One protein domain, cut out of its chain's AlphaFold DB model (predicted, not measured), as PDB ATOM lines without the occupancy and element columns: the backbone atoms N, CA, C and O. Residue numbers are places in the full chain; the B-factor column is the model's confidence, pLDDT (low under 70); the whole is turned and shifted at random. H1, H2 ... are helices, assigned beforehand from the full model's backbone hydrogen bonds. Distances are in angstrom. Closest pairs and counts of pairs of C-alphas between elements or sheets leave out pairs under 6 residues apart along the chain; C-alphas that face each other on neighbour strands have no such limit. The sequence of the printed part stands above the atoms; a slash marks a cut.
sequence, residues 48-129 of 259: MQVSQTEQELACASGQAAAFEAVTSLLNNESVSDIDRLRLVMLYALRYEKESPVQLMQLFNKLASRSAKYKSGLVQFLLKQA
ATOM      1  N   MET A  48     150.713 143.669 249.018       94.44
ATOM      2  CA  MET A  48     151.456 142.419 249.218       94.44
ATOM      3  C   MET A  48     151.190 141.422 248.083       94.44
ATOM      4  O   MET A  48     152.130 140.881 247.512       94.44
ATOM      5  N   GLN A  49     149.924 141.245 247.689       95.25
ATOM      6  CA  GLN A  49     149.540 140.340 246.597       95.25
ATOM      7  C   GLN A  49     150.009 140.869 245.238       95.25
ATOM      8  O   GLN A  49     150.514 140.111 244.410       95.25
ATOM      9  N   VAL A  50     149.873 142.184 245.027       97.50
ATOM     10  CA  VAL A  50     150.388 142.854 243.826       97.50
ATOM     11  C   VAL A  50     151.899 142.660 243.732       97.50
ATOM     12  O   VAL A  50     152.370 142.163 242.717       97.50
ATOM     13  N   SER A  51     152.642 142.977 244.797       95.75
ATOM     14  CA  SER A  51     154.102 142.853 244.846       95.75
ATOM     15  C   SER A  51     154.559 141.422 244.587       95.75
ATOM     16  O   SER A  51     155.425 141.215 243.746       95.75
ATOM     17  N   GLN A  52     153.936 140.421 245.221       93.75
ATOM     18  CA  GLN A  52     154.263 139.018 244.960       93.75
ATOM     19  C   GLN A  52     154.119 138.670 243.470       93.75
ATOM     20  O   GLN A  52     155.034 138.100 242.882       93.75
ATOM     21  N   THR A  53     153.016 139.080 242.838       96.44
ATOM     22  CA  THR A  53     152.801 138.820 241.406       96.44
ATOM     23  C   THR A  53     153.811 139.582 240.541       96.44
ATOM     24  O   THR A  53     154.311 139.044 239.560       96.44
ATOM     25  N   GLU A  54     154.166 140.823 240.896       96.44
ATOM     26  CA  GLU A  54     155.219 141.577 240.200       96.44
ATOM     27  C   GLU A  54     156.582 140.871 240.286       96.44
ATOM     28  O   GLU A  54     157.296 140.808 239.284       96.44
ATOM     29  N   GLN A  55     156.927 140.302 241.445       92.12
ATOM     30  CA  GLN A  55     158.168 139.545 241.643       92.12
ATOM     31  C   GLN A  55     158.175 138.249 240.829       92.12
ATOM     32  O   GLN A  55     159.163 137.965 240.151       92.12
ATOM     33  N   GLU A  56     157.064 137.511 240.811       91.12
ATOM     34  CA  GLU A  56     156.903 136.312 239.979       91.12
ATOM     35  C   GLU A  56     157.051 136.641 238.484       91.12
ATOM     36  O   GLU A  56     157.775 135.951 237.767       91.12
ATOM     37  N   LEU A  57     156.445 137.734 238.009       93.69
ATOM     38  CA  LEU A  57     156.585 138.192 236.620       93.69
ATOM     39  C   LEU A  57     158.021 138.606 236.269       93.69
ATOM     40  O   LEU A  57     158.452 138.423 235.129       93.69
ATOM     41  N   ALA A  58     158.745 139.187 237.226       91.25
ATOM     42  CA  ALA A  58     160.105 139.669 237.024       91.25
ATOM     43  C   ALA A  58     161.163 138.557 237.116       91.25
ATOM     44  O   ALA A  58     162.158 138.617 236.394       91.25
ATOM     45  N   CYS A  59     160.963 137.562 237.985       84.88
ATOM     46  CA  CYS A  59     162.016 136.623 238.388       84.88
ATOM     47  C   CYS A  59     161.712 135.161 238.048       84.88
ATOM     48  O   CYS A  59     162.637 134.378 237.837       84.88
ATOM     49  N   ALA A  60     160.438 134.767 238.012       82.62
ATOM     50  CA  ALA A  60     160.053 133.376 237.822       82.62
ATOM     51  C   ALA A  60     159.784 133.042 236.345       82.62
ATOM     52  O   ALA A  60     159.739 133.894 235.450       82.62
ATOM     53  N   SER A  61     159.631 131.747 236.082       76.06
ATOM     54  CA  SER A  61     159.175 131.215 234.797       76.06
ATOM     55  C   SER A  61     157.878 130.450 235.030       76.06
ATOM     56  O   SER A  61     157.752 129.761 236.039       76.06
ATOM     57  N   GLY A  62     156.915 130.567 234.119       87.00
ATOM     58  CA  GLY A  62     155.612 129.919 234.279       87.00
ATOM     59  C   GLY A  62     154.485 130.800 233.771       87.00
ATOM     60  O   GLY A  62     153.769 131.433 234.544       87.00
ATOM     61  N   GLN A  63     154.326 130.831 232.453       91.62
ATOM     62  CA  GLN A  63     153.418 131.745 231.772       91.62
ATOM     63  C   GLN A  63     151.939 131.530 232.148       91.62
ATOM     64  O   GLN A  63     151.224 132.509 232.370       91.62
ATOM     65  N   ALA A  64     151.499 130.275 232.298       93.19
ATOM     66  CA  ALA A  64     150.121 129.945 232.666       93.19
ATOM     67  C   ALA A  64     149.763 130.429 234.083       93.19
ATOM     68  O   ALA A  64     148.784 131.149 234.260       93.19
ATOM     69  N   ALA A  65     150.606 130.117 235.074       93.94
ATOM     70  CA  ALA A  65     150.412 130.565 236.454       93.94
ATOM     71  C   ALA A  65     150.450 132.100 236.559       93.94
ATOM     72  O   ALA A  65     149.588 132.708 237.192       93.94
ATOM     73  N   ALA A  66     151.396 132.741 235.862       94.50
ATOM     74  CA  ALA A  66     151.485 134.195 235.797       94.50
ATOM     75  C   ALA A  66     150.220 134.831 235.194       94.50
ATOM     76  O   ALA A  66     149.735 135.850 235.686       94.50
ATOM     77  N   PHE A  67     149.664 134.232 234.138       96.88
ATOM     78  CA  PHE A  67     148.434 134.717 233.517       96.88
ATOM     79  C   PHE A  67     147.241 134.626 234.470       96.88
ATOM     80  O   PHE A  67     146.473 135.587 234.576       96.88
ATOM     81  N   GLU A  68     147.091 133.509 235.181       97.06
ATOM     82  CA  GLU A  68     146.029 133.317 236.173       97.06
ATOM     83  C   GLU A  68     146.145 134.322 237.327       97.06
ATOM     84  O   GLU A  68     145.159 134.991 237.658       97.06
ATOM     85  N   ALA A  69     147.351 134.508 237.875       97.00
ATOM     86  CA  ALA A  69     147.619 135.460 238.952       97.00
ATOM     87  C   ALA A  69     147.275 136.905 238.546       97.00
ATOM     88  O   ALA A  69     146.515 137.595 239.236       97.00
ATOM     89  N   VAL A  70     147.743 137.350 237.372       97.75
ATOM     90  CA  VAL A  70     147.421 138.683 236.835       97.75
ATOM     91  C   VAL A  70     145.918 138.817 236.583       97.75
ATOM     92  O   VAL A  70     145.297 139.803 236.982       97.75
ATOM     93  N   THR A  71     145.293 137.809 235.974       97.31
ATOM     94  CA  THR A  71     143.853 137.795 235.678       97.31
ATOM     95  C   THR A  71     142.999 137.895 236.943       97.31
ATOM     96  O   THR A  71     141.951 138.555 236.906       97.31
ATOM     97  N   SER A  72     143.439 137.273 238.040       97.19
ATOM     98  CA  SER A  72     142.813 137.349 239.362       97.19
ATOM     99  C   SER A  72     142.894 138.766 239.942       97.19
ATOM    100  O   SER A  72     141.865 139.359 240.272       97.19
ATOM    101  N   LEU A  73     144.081 139.382 239.952       96.94
ATOM    102  CA  LEU A  73     144.263 140.750 240.458       96.94
ATOM    103  C   LEU A  73     143.537 141.809 239.618       96.94
ATOM    104  O   LEU A  73     143.022 142.785 240.162       96.94
ATOM    105  N   LEU A  74     143.408 141.604 238.305       95.50
ATOM    106  CA  LEU A  74     142.598 142.472 237.440       95.50
ATOM    107  C   LEU A  74     141.098 142.419 237.774       95.50
ATOM    108  O   LEU A  74     140.374 143.361 237.455       95.50
ATOM    109  N   ASN A  75     140.620 141.337 238.393       94.62
ATOM    110  CA  ASN A  75     139.242 141.220 238.875       94.62
ATOM    111  C   ASN A  75     139.034 141.779 240.285       94.62
ATOM    112  O   ASN A  75     137.888 142.012 240.660       94.62
ATOM    113  N   ASN A  76     140.100 141.989 241.054       94.12
ATOM    114  CA  ASN A  76     140.009 142.474 242.423       94.12
ATOM    115  C   ASN A  76     139.755 143.989 242.439       94.12
ATOM    116  O   ASN A  76     140.575 144.765 241.946       94.12
ATOM    117  N   GLU A  77     138.629 144.415 243.009       93.12
ATOM    118  CA  GLU A  77     138.195 145.818 243.049       93.12
ATOM    119  C   GLU A  77     139.081 146.705 243.935       93.12
ATOM    120  O   GLU A  77     139.238 147.887 243.632       93.12
ATOM    121  N   SER A  78     139.734 146.139 244.956       93.31
ATOM    122  CA  SER A  78     140.669 146.861 245.833       93.31
ATOM    123  C   SER A  78     141.998 147.209 245.151       93.31
ATOM    124  O   SER A  78     142.737 148.069 245.630       93.31
ATOM    125  N   VAL A  79     142.329 146.549 244.037       94.50
ATOM    126  CA  VAL A  79     143.549 146.841 243.273       94.50
ATOM    127  C   VAL A  79     143.331 148.111 242.458       94.50
ATOM    128  O   VAL A  79     142.333 148.258 241.760       94.50
ATOM    129  N   SER A  80     144.273 149.046 242.516       93.50
ATOM    130  CA  SER A  80     144.129 150.305 241.789       93.50
ATOM    131  C   SER A  80     144.395 150.148 240.286       93.50
ATOM    132  O   SER A  80     145.147 149.278 239.848       93.50
ATOM    133  N   ASP A  81     143.844 151.054 239.479       93.62
ATOM    134  CA  ASP A  81     144.047 151.081 238.024       93.62
ATOM    135  C   ASP A  81     145.521 151.149 237.604       93.62
ATOM    136  O   ASP A  81     145.919 150.537 236.612       93.62
ATOM    137  N   ILE A  82     146.342 151.886 238.360       93.69
ATOM    138  CA  ILE A  82     147.779 151.997 238.092       93.69
ATOM    139  C   ILE A  82     148.505 150.674 238.371       93.69
ATOM    140  O   ILE A  82     149.412 150.317 237.625       93.69
ATOM    141  N   ASP A  83     148.084 149.927 239.392       95.50
ATOM    142  CA  ASP A  83     148.678 148.630 239.726       95.50
ATOM    143  C   ASP A  83     148.269 147.562 238.698       95.50
ATOM    144  O   ASP A  83     149.117 146.812 238.220       95.50
ATOM    145  N   ARG A  84     147.003 147.563 238.248       95.81
ATOM    146  CA  ARG A  84     146.544 146.697 237.141       95.81
ATOM    147  C   ARG A  84     147.349 146.939 235.866       95.81
ATOM    148  O   ARG A  84     147.792 145.988 235.228       95.81
ATOM    149  N   LEU A  85     147.564 148.205 235.505       96.06
ATOM    150  CA  LEU A  85     148.373 148.567 234.342       96.06
ATOM    151  C   LEU A  85     149.814 148.051 234.480       96.06
ATOM    152  O   LEU A  85     150.331 147.465 233.531       96.06
ATOM    153  N   ARG A  86     150.449 148.230 235.645       96.25
ATOM    154  CA  ARG A  86     151.815 147.740 235.902       96.25
ATOM    155  C   ARG A  86     151.927 146.226 235.741       96.25
ATOM    156  O   ARG A  86     152.831 145.773 235.044       96.25
ATOM    157  N   LEU A  87     150.991 145.462 236.305       97.31
ATOM    158  CA  LEU A  87     150.954 144.002 236.170       97.31
ATOM    159  C   LEU A  87     150.870 143.572 234.700       97.31
ATOM    160  O   LEU A  87     151.637 142.719 234.258       97.31
ATOM    161  N   VAL A  88     149.992 144.206 233.915       97.00
ATOM    162  CA  VAL A  88     149.861 143.909 232.480       97.00
ATOM    163  C   VAL A  88     151.116 144.316 231.704       97.00
ATOM    164  O   VAL A  88     151.525 143.589 230.805       97.00
ATOM    165  N   MET A  89     151.757 145.437 232.047       96.94
ATOM    166  CA  MET A  89     153.017 145.863 231.425       96.94
ATOM    167  C   MET A  89     154.165 144.891 231.711       96.94
ATOM    168  O   MET A  89     154.903 144.548 230.791       96.94
ATOM    169  N   LEU A  90     154.301 144.422 232.954       96.75
ATOM    170  CA  LEU A  90     155.317 143.436 233.335       96.75
ATOM    171  C   LEU A  90     155.078 142.093 232.643       96.75
ATOM    172  O   LEU A  90     156.006 141.535 232.062       96.75
ATOM    173  N   TYR A  91     153.829 141.619 232.630       96.81
ATOM    174  CA  TYR A  91     153.453 140.413 231.895       96.81
ATOM    175  C   TYR A  91     153.768 140.543 230.404       96.81
ATOM    176  O   TYR A  91     154.359 139.640 229.817       96.81
ATOM    177  N   ALA A  92     153.418 141.681 229.799       95.38
ATOM    178  CA  ALA A  92     153.689 141.952 228.396       95.38
ATOM    179  C   ALA A  92     155.191 141.888 228.097       95.38
ATOM    180  O   ALA A  92     155.592 141.158 227.203       95.38
ATOM    181  N   LEU A  93     156.028 142.585 228.871       94.25
ATOM    182  CA  LEU A  93     157.484 142.574 228.681       94.25
ATOM    183  C   LEU A  93     158.110 141.181 228.867       94.25
ATOM    184  O   LEU A  93     159.126 140.880 228.236       94.25
ATOM    185  N   ARG A  94     157.535 140.346 229.743       92.38
ATOM    186  CA  ARG A  94     158.043 138.996 230.022       92.38
ATOM    187  C   ARG A  94     157.660 138.006 228.930       92.38
ATOM    188  O   ARG A  94     158.516 137.249 228.488       92.38
ATOM    189  N   TYR A  95     156.403 138.043 228.489       92.56
ATOM    190  CA  TYR A  95     155.781 136.990 227.683       92.56
ATOM    191  C   TYR A  95     155.324 137.450 226.284       92.56
ATOM    192  O   TYR A  95     154.562 136.741 225.627       92.56
ATOM    193  N   GLU A  96     155.790 138.605 225.791       89.44
ATOM    194  CA  GLU A  96     155.398 139.196 224.491       89.44
ATOM    195  C   GLU A  96     155.502 138.247 223.285       89.44
ATOM    196  O   GLU A  96     154.728 138.389 222.340       89.44
ATOM    197  N   LYS A  97     156.427 137.274 223.309       87.94
ATOM    198  CA  LYS A  97     156.610 136.277 222.237       87.94
ATOM    199  C   LYS A  97     155.979 134.912 222.528       87.94
ATOM    200  O   LYS A  97     155.906 134.093 221.619       87.94
ATOM    201  N   GLU A  98     155.530 134.653 223.755       88.00
ATOM    202  CA  GLU A  98     155.063 133.319 224.163       88.00
ATOM    203  C   GLU A  98     153.575 133.095 223.881       88.00
ATOM    204  O   GLU A  98     153.196 132.034 223.392       88.00
ATOM    205  N   SER A  99     152.713 134.081 224.157       83.00
ATOM    206  CA  SER A  99     151.269 133.930 223.931       83.00
ATOM    207  C   SER A  99     150.578 135.251 223.579       83.00
ATOM    208  O   SER A  99     150.062 135.952 224.458       83.00
ATOM    209  N   PRO A 100     150.492 135.587 222.277       89.44
ATOM    210  CA  PRO A 100     149.762 136.768 221.816       89.44
ATOM    211  C   PRO A 100     148.279 136.750 222.213       89.44
ATOM    212  O   PRO A 100     147.695 137.795 222.498       89.44
ATOM    213  N   VAL A 101     147.665 135.561 222.273       92.88
ATOM    214  CA  VAL A 101     146.246 135.394 222.627       92.88
ATOM    215  C   VAL A 101     145.989 135.810 224.074       92.88
ATOM    216  O   VAL A 101     145.099 136.622 224.327       92.88
ATOM    217  N   GLN A 102     146.778 135.302 225.023       94.44
ATOM    218  CA  GLN A 102     146.617 135.657 226.434       94.44
ATOM    219  C   GLN A 102     146.948 137.130 226.689       94.44
ATOM    220  O   GLN A 102     146.247 137.805 227.442       94.44
ATOM    221  N   LEU A 103     147.944 137.675 225.988       93.62
ATOM    222  CA  LEU A 103     148.247 139.101 226.058       93.62
ATOM    223  C   LEU A 103     147.050 139.964 225.615       93.62
ATOM    224  O   LEU A 103     146.676 140.914 226.305       93.62
ATOM    225  N   MET A 104     146.391 139.594 224.512       93.12
ATOM    226  CA  MET A 104     145.176 140.272 224.046       93.12
ATOM    227  C   MET A 104     144.015 140.149 225.042       93.12
ATOM    228  O   MET A 104     143.272 141.112 225.241       93.12
ATOM    229  N   GLN A 105     143.870 139.006 225.717       95.50
ATOM    230  CA  GLN A 105     142.873 138.839 226.779       95.50
ATOM    231  C   GLN A 105     143.128 139.796 227.952       95.50
ATOM    232  O   GLN A 105     142.194 140.462 228.406       95.50
ATOM    233  N   LEU A 106     144.382 139.937 228.397       95.62
ATOM    234  CA  LEU A 106     144.746 140.900 229.442       95.62
ATOM    235  C   LEU A 106     144.505 142.347 229.001       95.62
ATOM    236  O   LEU A 106     144.027 143.151 229.797       95.62
ATOM    237  N   PHE A 107     144.775 142.685 227.738       94.44
ATOM    238  CA  PHE A 107     144.506 144.022 227.196       94.44
ATOM    239  C   PHE A 107     143.020 144.369 227.221       94.44
ATOM    240  O   PHE A 107     142.650 145.452 227.678       94.44
ATOM    241  N   ASN A 108     142.172 143.444 226.773       93.25
ATOM    242  CA  ASN A 108     140.723 143.625 226.794       93.25
ATOM    243  C   ASN A 108     140.204 143.752 228.229       93.25
ATOM    244  O   ASN A 108     139.369 144.609 228.516       93.25
ATOM    245  N   LYS A 109     140.746 142.948 229.149       93.75
ATOM    246  CA  LYS A 109     140.375 142.983 230.564       93.75
ATOM    247  C   LYS A 109     140.833 144.260 231.271       93.75
ATOM    248  O   LYS A 109     140.096 144.804 232.084       93.75
ATOM    249  N   LEU A 110     142.019 144.773 230.952       94.06
ATOM    250  CA  LEU A 110     142.481 146.065 231.456       94.06
ATOM    251  C   LEU A 110     141.570 147.197 230.961       94.06
ATOM    252  O   LEU A 110     141.129 148.026 231.755       94.06
ATOM    253  N   ALA A 111     141.243 147.189 229.666       91.50
ATOM    254  CA  ALA A 111     140.393 148.202 229.045       91.50
ATOM    255  C   ALA A 111     138.948 148.192 229.573       91.50
ATOM    256  O   ALA A 111     138.324 149.247 229.625       91.50
ATOM    257  N   SER A 112     138.419 147.034 229.986       90.94
ATOM    258  CA  SER A 112     137.084 146.950 230.594       90.94
ATOM    259  C   SER A 112     137.044 147.415 232.053       90.94
ATOM    260  O   SER A 112     135.974 147.755 232.550       90.94
ATOM    261  N   ARG A 113     138.194 147.454 232.742       88.06
ATOM    262  CA  ARG A 113     138.299 147.871 234.150       88.06
ATOM    263  C   ARG A 113     138.701 149.330 234.328       88.06
ATOM    264  O   ARG A 113     138.292 149.934 235.311       88.06
ATOM    265  N   SER A 114     139.475 149.900 233.402       81.25
ATOM    266  CA  SER A 114     139.943 151.285 233.495       81.25
ATOM    267  C   SER A 114     139.580 152.095 232.253       81.25
ATOM    268  O   SER A 114     140.105 151.873 231.164       81.25
ATOM    269  N   ALA A 115     138.758 153.131 232.438       76.69
ATOM    270  CA  ALA A 115     138.518 154.131 231.395       76.69
ATOM    271  C   ALA A 115     139.778 154.966 231.092       76.69
ATOM    272  O   ALA A 115     139.926 155.501 229.990       76.69
ATOM    273  N   LYS A 116     140.692 155.069 232.070       77.31
ATOM    274  CA  LYS A 116     141.920 155.867 231.990       77.31
ATOM    275  C   LYS A 116     143.029 155.148 231.228       77.31
ATOM    276  O   LYS A 116     143.697 155.765 230.400       77.31
ATOM    277  N   TYR A 117     143.245 153.865 231.509       74.75
ATOM    278  CA  TYR A 117     144.349 153.103 230.934       74.75
ATOM    279  C   TYR A 117     143.830 152.058 229.949       74.75
ATOM    280  O   TYR A 117     143.365 150.986 230.322       74.75
ATOM    281  N   LYS A 118     143.942 152.385 228.660       73.62
ATOM    282  CA  LYS A 118     143.686 151.454 227.556       73.62
ATOM    283  C   LYS A 118     144.952 150.666 227.200       73.62
ATOM    284  O   LYS A 118     146.062 151.031 227.587       73.62
ATOM    285  N   SER A 119     144.791 149.650 226.353       82.12
ATOM    286  CA  SER A 119     145.883 148.826 225.806       82.12
ATOM    287  C   SER A 119     146.980 149.617 225.083       82.12
ATOM    288  O   SER A 119     148.117 149.158 224.999       82.12
ATOM    289  N   GLY A 120     146.675 150.827 224.600       88.62
ATOM    290  CA  GLY A 120     147.612 151.639 223.828       88.62
ATOM    291  C   GLY A 120     148.928 151.931 224.553       88.62
ATOM    292  O   GLY A 120     149.973 151.939 223.909       88.62
ATOM    293  N   LEU A 121     148.914 152.172 225.868       91.88
ATOM    294  CA  LEU A 121     150.150 152.467 226.604       91.88
ATOM    295  C   LEU A 121     151.057 151.230 226.705       91.88
ATOM    296  O   LEU A 121     152.271 151.349 226.560       91.88
ATOM    297  N   VAL A 122     150.464 150.042 226.861       93.94
ATOM    298  CA  VAL A 122     151.199 148.769 226.881       93.94
ATOM    299  C   VAL A 122     151.763 148.440 225.498       93.94
ATOM    300  O   VAL A 122     152.919 148.057 225.374       93.94
ATOM    301  N   GLN A 123     150.991 148.667 224.432       92.81
ATOM    302  CA  GLN A 123     151.484 148.518 223.058       92.81
ATOM    303  C   GLN A 123     152.650 149.471 222.762       92.81
ATOM    304  O   GLN A 123     153.628 149.083 222.125       92.81
ATOM    305  N   PHE A 124     152.564 150.716 223.237       94.94
ATOM    306  CA  PHE A 124     153.650 151.678 223.088       94.94
ATOM    307  C   PHE A 124     154.894 151.254 223.874       94.94
ATOM    308  O   PHE A 124     155.989 151.332 223.326       94.94
ATOM    309  N   LEU A 125     154.734 150.734 225.096       95.19
ATOM    310  CA  LEU A 125     155.835 150.148 225.861       95.19
ATOM    311  C   LEU A 125     156.560 149.063 225.057       95.19
ATOM    312  O   LEU A 125     157.767 149.162 224.885       95.19
ATOM    313  N   LEU A 126     155.838 148.069 224.526       93.88
ATOM    314  CA  LEU A 126     156.442 146.981 223.743       93.88
ATOM    315  C   LEU A 126     157.139 147.498 222.479       93.88
ATOM    316  O   LEU A 126     158.222 147.039 222.129       93.88
ATOM    317  N   LYS A 127     156.567 148.514 221.820       93.94
ATOM    318  CA  LYS A 127     157.197 149.151 220.656       93.94
ATOM    319  C   LYS A 127     158.550 149.788 220.999       93.94
ATOM    320  O   LYS A 127     159.441 149.770 220.151       93.94
ATOM    321  N   GLN A 128     158.690 150.371 222.192       93.69
ATOM    322  CA  GLN A 128     159.914 151.064 222.615       93.69
ATOM    323  C   GLN A 128     160.918 150.145 223.326       93.69
ATOM    324  O   GLN A 128     162.119 150.336 223.184       93.69
ATOM    325  N   ALA A 129     160.437 149.162 224.089       93.00
ATOM    326  CA  ALA A 129     161.233 148.397 225.049       93.00
ATOM    327  C   ALA A 129     161.031 146.871 224.964       93.00
ATOM    328  O   ALA A 129     161.477 146.147 225.856       93.00
TER     329      ALA A 129
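This is residues 48 to 129 of the 259 residues of an uncharacterized protein of Triticum turgidum subsp. durum (UniProt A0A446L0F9). Four helices form an up-and-down bundle, each running against the one before it, with H1 and H3 side by side in one layer and H2 and H4 in another. H5 packs at a steep tilt on H3 and H4, on the side away from H1 and H2. The printed part has 82 residues with five named helices, H1 to H5 in chain order, and no named strand: all helix. It is compact and rounded, with a radius of gyration of the C-alphas of 11.4 A and spans of 30 by 30 by 20 A.

Start at H1, residues 48 to 59; it touches H2, residues 63 to 75, closest at the C-alphas of Leu 57 and Ala 66, 6.5 A apart, a hairpin at a shallow tilt of 28 degrees. The hub is H3, residues 81 to 95, which touches the four other helices. Look at Leu 74 and Arg 84, the closest C-alphas of the hairpin H2 and H3, 5.8 A apart. H3 and H4, residues 100 to 113, form a hairpin at 4 degrees, a shallow tilt, closest at the C-alphas of Ala 92 and Leu 103, 6.6 A. H5, residues 119 to 129, touches H3 at a steep tilt of 45 degrees, closest at the C-alphas of Met 89 and Val 122, 5.7 A. H4 touches H5 with residues 107 to 111 alone, closest at the C-alphas of Phe 107 and Ser 119, 5.2 A. H1 is apart from H4 and H5. In H1, H2, H3, H4 and H5 every O i to N i+4 pair is within hydrogen-bond range.

Find C-alpha 48 at (151.456, 142.419, 249.218); from there H1 runs 16.2 A. H2 measures 18.5 A, H3 21.1 A and H4 20.2 A. H5 runs 15.4 A to C-alpha 129 at (161.233, 148.397, 225.049).

The two C-alphas farthest apart, those of Ser 61 and Ala 115, are 31.0 A apart. The printed part has no cut, and its four links between helices are tight. No printed residue is under 70 in pLDDT.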